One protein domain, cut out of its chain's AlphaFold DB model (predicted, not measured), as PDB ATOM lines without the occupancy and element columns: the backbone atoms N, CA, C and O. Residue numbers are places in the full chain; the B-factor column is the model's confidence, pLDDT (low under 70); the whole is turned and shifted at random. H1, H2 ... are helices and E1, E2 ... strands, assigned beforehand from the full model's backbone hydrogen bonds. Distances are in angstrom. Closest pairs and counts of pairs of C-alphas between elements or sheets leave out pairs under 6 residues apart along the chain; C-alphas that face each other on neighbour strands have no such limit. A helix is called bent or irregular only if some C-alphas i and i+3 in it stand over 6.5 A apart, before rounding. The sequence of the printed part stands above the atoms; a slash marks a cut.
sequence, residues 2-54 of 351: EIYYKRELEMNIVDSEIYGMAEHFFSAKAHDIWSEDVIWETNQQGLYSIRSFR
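This is residues 2 to 54 of the 351 residues of an uncharacterized protein of Onchocerca flexuosa (UniProt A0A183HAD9). One helix, H2, stands in the middle, with the two-strand hairpin E1 E2 along one side of it and the short helix H1 off to the other side. H3 makes a corner at the last residues of H2, and the chain goes on from it to the hairpin. The printed part has 53 residues, with three named helices and two named strands in the order H1 H2 H3 E1 E2; the sheet, order E1 - E2, is antiparallel and the class is mixed, helices and strands. It is only just compact, close to loose, with a radius of gyration of the C-alphas of 11.6 A and spans of 31 by 26 by 15 A.

H1, residues 2 to 8, begins at C-alpha 2 (-23.681, -22.652, -51.367) and is 10.0 A long. H2, residues 15 to 27, measures 19.2 A and is irregular, with C-alphas 16 and 19 7.9 A apart. H3, residues 29 to 34, 10.3 A, is irregular too, with C-alphas 30 and 33 7.9 A apart. E1, residues 38 to 42, spans 13.2 A, and E2, residues 48 to 53, 13.9 A, ending at C-alpha 53 (-8.991, -18.030, -41.357).

H1 and H2 are near each other, with 6 pairs of C-alphas within 10 A. H2 with residues 25 to 26 alone only just touches H3, with 3 pairs within 8 A and only at the corner; the closest C-alphas, of Phe 26 and Asp 32, are 6.3 A apart, and the lines are about perpendicular at 82 degrees. The closest C-alphas of H2 and E2 are those of Tyr 19 and Tyr 48, 5.7 A. The hairpin E1 and E2 is antiparallel at 148 degrees, with N 39 and O 52, and N 49 and O 41, each 2.8 A apart. In H1 every O i to N i+4 pair is within hydrogen-bond range, in H2 7 of 9, in H3 0 of 2, with 1 of 3 O i to N i+3 pairs.

The C-alphas of Arg 7 and Gln 44, the two farthest apart, are 33.0 A from each other. Residues 28 to 33, of which 29 to 33 belong to H3, stand free. The printed part has no cut and no long link. Its mean pLDDT is 84.9, and no printed residue is under 70.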
ATOM      1  N   GLU A   2     -22.875 -22.549 -50.125       83.25
ATOM      2  CA  GLU A   2     -23.681 -22.652 -51.367       83.25
ATOM      3  C   GLU A   2     -24.969 -23.468 -51.206       83.25
ATOM      4  O   GLU A   2     -26.041 -23.026 -51.614       83.25
ATOM      5  N   ILE A   3     -24.885 -24.619 -50.535       83.75
ATOM      6  CA  ILE A   3     -26.057 -25.451 -50.236       83.75
ATOM      7  C   ILE A   3     -27.070 -24.692 -49.366       83.75
ATOM      8  O   ILE A   3     -28.264 -24.797 -49.611       83.75
ATOM      9  N   TYR A   4     -26.601 -23.910 -48.389       82.81
ATOM     10  CA  TYR A   4     -27.455 -23.127 -47.490       82.81
ATOM     11  C   TYR A   4     -28.236 -22.057 -48.265       82.81
ATOM     12  O   TYR A   4     -29.461 -22.035 -48.219       82.81
ATOM     13  N   TYR A   5     -27.551 -21.248 -49.078       85.12
ATOM     14  CA  TYR A   5     -28.205 -20.186 -49.849       85.12
ATOM     15  C   TYR A   5     -29.154 -20.708 -50.930       85.12
ATOM     16  O   TYR A   5     -30.250 -20.174 -51.080       85.12
ATOM     17  N   LYS A   6     -28.783 -21.782 -51.637       85.44
ATOM     18  CA  LYS A   6     -29.643 -22.360 -52.678       85.44
ATOM     19  C   LYS A   6     -30.853 -23.099 -52.115       85.44
ATOM     20  O   LYS A   6     -31.913 -23.062 -52.727       85.44
ATOM     21  N   ARG A   7     -30.696 -23.813 -50.995       82.94
ATOM     22  CA  ARG A   7     -31.734 -24.715 -50.472       82.94
ATOM     23  C   ARG A   7     -32.654 -24.059 -49.450       82.94
ATOM     24  O   ARG A   7     -33.821 -24.421 -49.405       82.94
ATOM     25  N   GLU A   8     -32.134 -23.160 -48.619       82.00
ATOM     26  CA  GLU A   8     -32.913 -22.552 -47.531       82.00
ATOM     27  C   GLU A   8     -33.437 -21.161 -47.884       82.00
ATOM     28  O   GLU A   8     -34.504 -20.782 -47.413       82.00
ATOM     29  N   LEU A   9     -32.711 -20.412 -48.722       82.25
ATOM     30  CA  LEU A   9     -33.044 -19.024 -49.067       82.25
ATOM     31  C   LEU A   9     -33.433 -18.834 -50.542       82.25
ATOM     32  O   LEU A   9     -33.793 -17.726 -50.919       82.25
ATOM     33  N   GLU A  10     -33.359 -19.885 -51.370       85.25
ATOM     34  CA  GLU A  10     -33.631 -19.846 -52.823       85.25
ATOM     35  C   GLU A  10     -32.831 -18.763 -53.580       85.25
ATOM     36  O   GLU A  10     -33.253 -18.243 -54.613       85.25
ATOM     37  N   MET A  11     -31.638 -18.430 -53.080       82.50
ATOM     38  CA  MET A  11     -30.763 -17.399 -53.638       82.50
ATOM     39  C   MET A  11     -29.538 -18.006 -54.329       82.50
ATOM     40  O   MET A  11     -28.940 -18.974 -53.854       82.50
ATOM     41  N   ASN A  12     -29.120 -17.388 -55.435       83.50
ATOM     42  CA  ASN A  12     -27.856 -17.702 -56.098       83.50
ATOM     43  C   ASN A  12     -26.720 -16.851 -55.518       83.50
ATOM     44  O   ASN A  12     -26.926 -15.686 -55.185       83.50
ATOM     45  N   ILE A  13     -25.522 -17.432 -55.419       80.94
ATOM     46  CA  ILE A  13     -24.324 -16.699 -54.998       80.94
ATOM     47  C   ILE A  13     -23.911 -15.744 -56.118       80.94
ATOM     48  O   ILE A  13     -23.819 -16.150 -57.276       80.94
ATOM     49  N   VAL A  14     -23.654 -14.489 -55.752       82.62
ATOM     50  CA  VAL A  14     -23.102 -13.468 -56.644       82.62
ATOM     51  C   VAL A  14     -21.644 -13.234 -56.258       82.62
ATOM     52  O   VAL A  14     -21.358 -12.906 -55.108       82.62
ATOM     53  N   ASP A  15     -20.721 -13.373 -57.212       79.50
ATOM     54  CA  ASP A  15     -19.272 -13.297 -56.951       79.50
ATOM     55  C   ASP A  15     -18.838 -11.968 -56.309       79.50
ATOM     56  O   ASP A  15     -17.922 -11.943 -55.490       79.50
ATOM     57  N   SER A  16     -19.520 -10.863 -56.626       80.19
ATOM     58  CA  SER A  16     -19.239  -9.543 -56.046       80.19
ATOM     59  C   SER A  16     -19.639  -9.411 -54.574       80.19
ATOM     60  O   SER A  16     -19.102  -8.554 -53.879       80.19
ATOM     61  N   GLU A  17     -20.571 -10.239 -54.092       81.75
ATOM     62  CA  GLU A  17     -21.101 -10.189 -52.721       81.75
ATOM     63  C   GLU A  17     -20.740 -11.429 -51.897       81.75
ATOM     64  O   GLU A  17     -21.212 -11.588 -50.771       81.75
ATOM     65  N   ILE A  18     -19.863 -12.293 -52.417       86.56
ATOM     66  CA  ILE A  18     -19.515 -13.565 -51.783       86.56
ATOM     67  C   ILE A  18     -19.053 -13.392 -50.332       86.56
ATOM     68  O   ILE A  18     -19.431 -14.186 -49.479       86.56
ATOM     69  N   TYR A  19     -18.309 -12.326 -50.022       86.44
ATOM     70  CA  TYR A  19     -17.842 -12.042 -48.665       86.44
ATOM     71  C   TYR A  19     -18.959 -11.573 -47.727       86.44
ATOM     72  O   TYR A  19     -18.953 -11.950 -46.561       86.44
ATOM     73  N   GLY A  20     -19.939 -10.812 -48.226       85.31
ATOM     74  CA  GLY A  20     -21.115 -10.421 -47.440       85.31
ATOM     75  C   GLY A  20     -22.046 -11.606 -47.181       85.31
ATOM     76  O   GLY A  20     -22.521 -11.804 -46.066       85.31
ATOM     77  N   MET A  21     -22.238 -12.466 -48.186       87.25
ATOM     78  CA  MET A  21     -22.966 -13.729 -48.022       87.25
ATOM     79  C   MET A  21     -22.220 -14.693 -47.085       87.25
ATOM     80  O   MET A  21     -22.832 -15.438 -46.322       87.25
ATOM     81  N   ALA A  22     -20.890 -14.683 -47.113       87.88
ATOM     82  CA  ALA A  22     -20.087 -15.489 -46.212       87.88
ATOM     83  C   ALA A  22     -20.218 -15.014 -44.761       87.88
ATOM     84  O   ALA A  22     -20.498 -15.836 -43.894       87.88
ATOM     85  N   GLU A  23     -20.090 -13.712 -44.509       86.69
ATOM     86  CA  GLU A  23     -20.266 -13.118 -43.178       86.69
ATOM     87  C   GLU A  23     -21.638 -13.480 -42.596       86.69
ATOM     88  O   GLU A  23     -21.706 -14.076 -41.525       86.69
ATOM     89  N   HIS A  24     -22.719 -13.301 -43.362       86.50
ATOM     90  CA  HIS A  24     -24.057 -13.703 -42.928       86.50
ATOM     91  C   HIS A  24     -24.176 -15.215 -42.644       86.50
ATOM     92  O   HIS A  24     -24.841 -15.623 -41.690       86.50
ATOM     93  N   PHE A  25     -23.529 -16.071 -43.445       87.25
ATOM     94  CA  PHE A  25     -23.511 -17.518 -43.206       87.25
ATOM     95  C   PHE A  25     -22.812 -17.889 -41.891       87.25
ATOM     96  O   PHE A  25     -23.319 -18.750 -41.169       87.25
ATOM     97  N   PHE A  26     -21.677 -17.254 -41.585       87.25
ATOM     98  CA  PHE A  26     -20.903 -17.496 -40.363       87.25
ATOM     99  C   PHE A  26     -21.540 -16.857 -39.118       87.25
ATOM    100  O   PHE A  26     -21.439 -17.426 -38.035       87.25
ATOM    101  N   SER A  27     -22.265 -15.746 -39.276       84.81
ATOM    102  CA  SER A  27     -23.031 -15.074 -38.213       84.81
ATOM    103  C   SER A  27     -24.346 -15.792 -37.860       84.81
ATOM    104  O   SER A  27     -24.989 -15.486 -36.852       84.81
ATOM    105  N   ALA A  28     -24.783 -16.764 -38.668       86.31
ATOM    106  CA  ALA A  28     -25.983 -17.543 -38.386       86.31
ATOM    107  C   ALA A  28     -25.783 -18.467 -37.170       86.31
ATOM    108  O   ALA A  28     -24.803 -19.202 -37.085       86.31
ATOM    109  N   LYS A  29     -26.778 -18.532 -36.272       85.25
ATOM    110  CA  LYS A  29     -26.724 -19.321 -35.020       85.25
ATOM    111  C   LYS A  29     -26.349 -20.800 -35.212       85.25
ATOM    112  O   LYS A  29     -25.769 -21.405 -34.319       85.25
ATOM    113  N   ALA A  30     -26.689 -21.396 -36.355       83.69
ATOM    114  CA  ALA A  30     -26.346 -22.785 -36.665       83.69
ATOM    115  C   ALA A  30     -24.839 -23.007 -36.925       83.69
ATOM    116  O   ALA A  30     -24.364 -24.135 -36.814       83.69
ATOM    117  N   HIS A  31     -24.097 -21.948 -37.256       83.50
ATOM    118  CA  HIS A  31     -22.700 -21.985 -37.698       83.50
ATOM    119  C   HIS A  31     -21.751 -21.201 -36.782       83.50
ATOM    120  O   HIS A  31     -20.575 -21.047 -37.105       83.50
ATOM    121  N   ASP A  32     -22.234 -20.791 -35.608       82.56
ATOM    122  CA  ASP A  32     -21.477 -20.047 -34.592       82.56
ATOM    123  C   ASP A  32     -20.220 -20.796 -34.100       82.56
ATOM    124  O   ASP A  32     -19.308 -20.213 -33.536       82.56
ATOM    125  N   ILE A  33     -20.103 -22.098 -34.377       84.94
ATOM    126  CA  ILE A  33     -18.896 -22.893 -34.090       84.94
ATOM    127  C   ILE A  33     -17.660 -22.343 -34.830       84.94
ATOM    128  O   ILE A  33     -16.541 -22.498 -34.344       84.94
ATOM    129  N   TRP A  34     -17.851 -21.708 -35.990       84.38
ATOM    130  CA  TRP A  34     -16.770 -21.169 -36.821       84.38
ATOM    131  C   TRP A  34     -16.599 -19.652 -36.690       84.38
ATOM    132  O   TRP A  34     -15.777 -19.081 -37.408       84.38
ATOM    133  N   SER A  35     -17.349 -18.987 -35.806       82.94
ATOM    134  CA  SER A  35     -17.278 -17.527 -35.649       82.94
ATOM    135  C   SER A  35     -15.878 -17.061 -35.226       82.94
ATOM    136  O   SER A  35     -15.389 -16.051 -35.721       82.94
ATOM    137  N   GLU A  36     -15.181 -17.863 -34.417       85.19
ATOM    138  CA  GLU A  36     -13.796 -17.631 -33.978       85.19
ATOM    139  C   GLU A  36     -12.728 -18.143 -34.970       85.19
ATOM    140  O   GLU A  36     -11.529 -17.927 -34.778       85.19
ATOM    141  N   ASP A  37     -13.132 -18.861 -36.022       89.00
ATOM    142  CA  ASP A  37     -12.209 -19.441 -37.005       89.00
ATOM    143  C   ASP A  37     -11.894 -18.478 -38.154       89.00
ATOM    144  O   ASP A  37     -10.895 -18.677 -38.852       89.00
ATOM    145  N   VAL A  38     -12.734 -17.458 -38.365       90.50
ATOM    146  CA  VAL A  38     -12.647 -16.507 -39.480       90.50
ATOM    147  C   VAL A  38     -12.645 -15.079 -38.946       90.50
ATOM    148  O   VAL A  38     -13.584 -14.641 -38.291       90.50
ATOM    149  N   ILE A  39     -11.597 -14.328 -39.273       89.88
ATOM    150  CA  ILE A  39     -11.458 -12.919 -38.908       89.88
ATOM    151  C   ILE A  39     -11.768 -12.060 -40.128       89.88
ATOM    152  O   ILE A  39     -11.094 -12.150 -41.160       89.88
ATOM    153  N   TRP A  40     -12.769 -11.199 -39.979       88.88
ATOM    154  CA  TRP A  40     -13.225 -10.266 -41.004       88.88
ATOM    155  C   TRP A  40     -12.511  -8.920 -40.892       88.88
ATOM    156  O   TRP A  40     -12.173  -8.458 -39.803       88.88
ATOM    157  N   GLU A  41     -12.301  -8.277 -42.032       89.31
ATOM    158  CA  GLU A  41     -11.794  -6.915 -42.151       89.31
ATOM    159  C   GLU A  41     -12.672  -6.141 -43.132       89.31
ATOM    160  O   GLU A  41     -13.080  -6.659 -44.172       89.31
ATOM    161  N   THR A  42     -12.987  -4.893 -42.798       86.50
ATOM    162  CA  THR A  42     -13.751  -4.011 -43.679       86.50
ATOM    163  C   THR A  42     -12.781  -3.130 -44.452       86.50
ATOM    164  O   THR A  42     -12.021  -2.357 -43.867       86.50
ATOM    165  N   ASN A  43     -12.818  -3.218 -45.779       82.38
ATOM    166  CA  ASN A  43     -12.029  -2.352 -46.648       82.38
ATOM    167  C   ASN A  43     -12.501  -0.890 -46.543       82.38
ATOM    168  O   ASN A  43     -13.636  -0.612 -46.164       82.38
ATOM    169  N   GLN A  44     -11.669   0.063 -46.978       82.19
ATOM    170  CA  GLN A  44     -11.994   1.506 -46.975       82.19
ATOM    171  C   GLN A  44     -13.286   1.862 -47.744       82.19
ATOM    172  O   GLN A  44     -13.864   2.922 -47.533       82.19
ATOM    173  N   GLN A  45     -13.742   0.972 -48.629       79.00
ATOM    174  CA  GLN A  45     -14.966   1.098 -49.426       79.00
ATOM    175  C   GLN A  45     -16.208   0.497 -48.738       79.00
ATOM    176  O   GLN A  45     -17.272   0.448 -49.346       79.00
ATOM    177  N   GLY A  46     -16.087   0.005 -47.501       78.38
ATOM    178  CA  GLY A  46     -17.182  -0.628 -46.758       78.38
ATOM    179  C   GLY A  46     -17.462  -2.088 -47.137       78.38
ATOM    180  O   GLY A  46     -18.396  -2.673 -46.599       78.38
ATOM    181  N   LEU A  47     -16.674  -2.691 -48.036       79.56
ATOM    182  CA  LEU A  47     -16.797  -4.112 -48.375       79.56
ATOM    183  C   LEU A  47     -16.112  -4.999 -47.333       79.56
ATOM    184  O   LEU A  47     -14.979  -4.729 -46.928       79.56
ATOM    185  N   TYR A  48     -16.786  -6.086 -46.959       80.12
ATOM    186  CA  TYR A  48     -16.223  -7.147 -46.129       80.12
ATOM    187  C   TYR A  48     -15.173  -7.947 -46.906       80.12
ATOM    188  O   TYR A  48     -15.375  -8.302 -48.066       80.12
ATOM    189  N   SER A  49     -14.063  -8.240 -46.246       85.62
ATOM    190  CA  SER A  49     -12.978  -9.096 -46.711       85.62
ATOM    191  C   SER A  49     -12.572 -10.040 -45.580       85.62
ATOM    192  O   SER A  49     -12.753  -9.728 -44.403       85.62
ATOM    193  N   ILE A  50     -12.019 -11.203 -45.917       88.12
ATOM    194  CA  ILE A  50     -11.464 -12.126 -44.921       88.12
ATOM    195  C   ILE A  50      -9.995 -11.772 -44.719       88.12
ATOM    196  O   ILE A  50      -9.209 -11.817 -45.665       88.12
ATOM    197  N   ARG A  51      -9.617 -11.444 -43.483       88.75
ATOM    198  CA  ARG A  51      -8.230 -11.141 -43.113       88.75
ATOM    199  C   ARG A  51      -7.430 -12.404 -42.833       88.75
ATOM    200  O   ARG A  51      -6.302 -12.546 -43.292       88.75
ATOM    201  N   SER A  52      -8.005 -13.318 -42.060       89.44
ATOM    202  CA  SER A  52      -7.394 -14.611 -41.759       89.44
ATOM    203  C   SER A  52      -8.459 -15.642 -41.443       89.44
ATOM    204  O   SER A  52      -9.510 -15.316 -40.900       89.44
ATOM    205  N   PHE A  53      -8.161 -16.897 -41.734       90.44
ATOM    206  CA  PHE A  53      -8.991 -18.030 -41.357       90.44
ATOM    207  C   PHE A  53      -8.087 -19.166 -40.874       90.44
ATOM    208  O   PHE A  53      -6.902 -19.209 -41.218       90.44
ATOM    209  N   ARG A  54      -8.634 -20.102 -40.098       91.00
ATOM    210  CA  ARG A  54      -7.926 -21.325 -39.700       91.00
ATOM    211  C   ARG A  54      -8.646 -22.573 -40.190       91.00
ATOM    212  O   ARG A  54      -9.869 -22.623 -40.236       91.00
TER     213      ARG A  54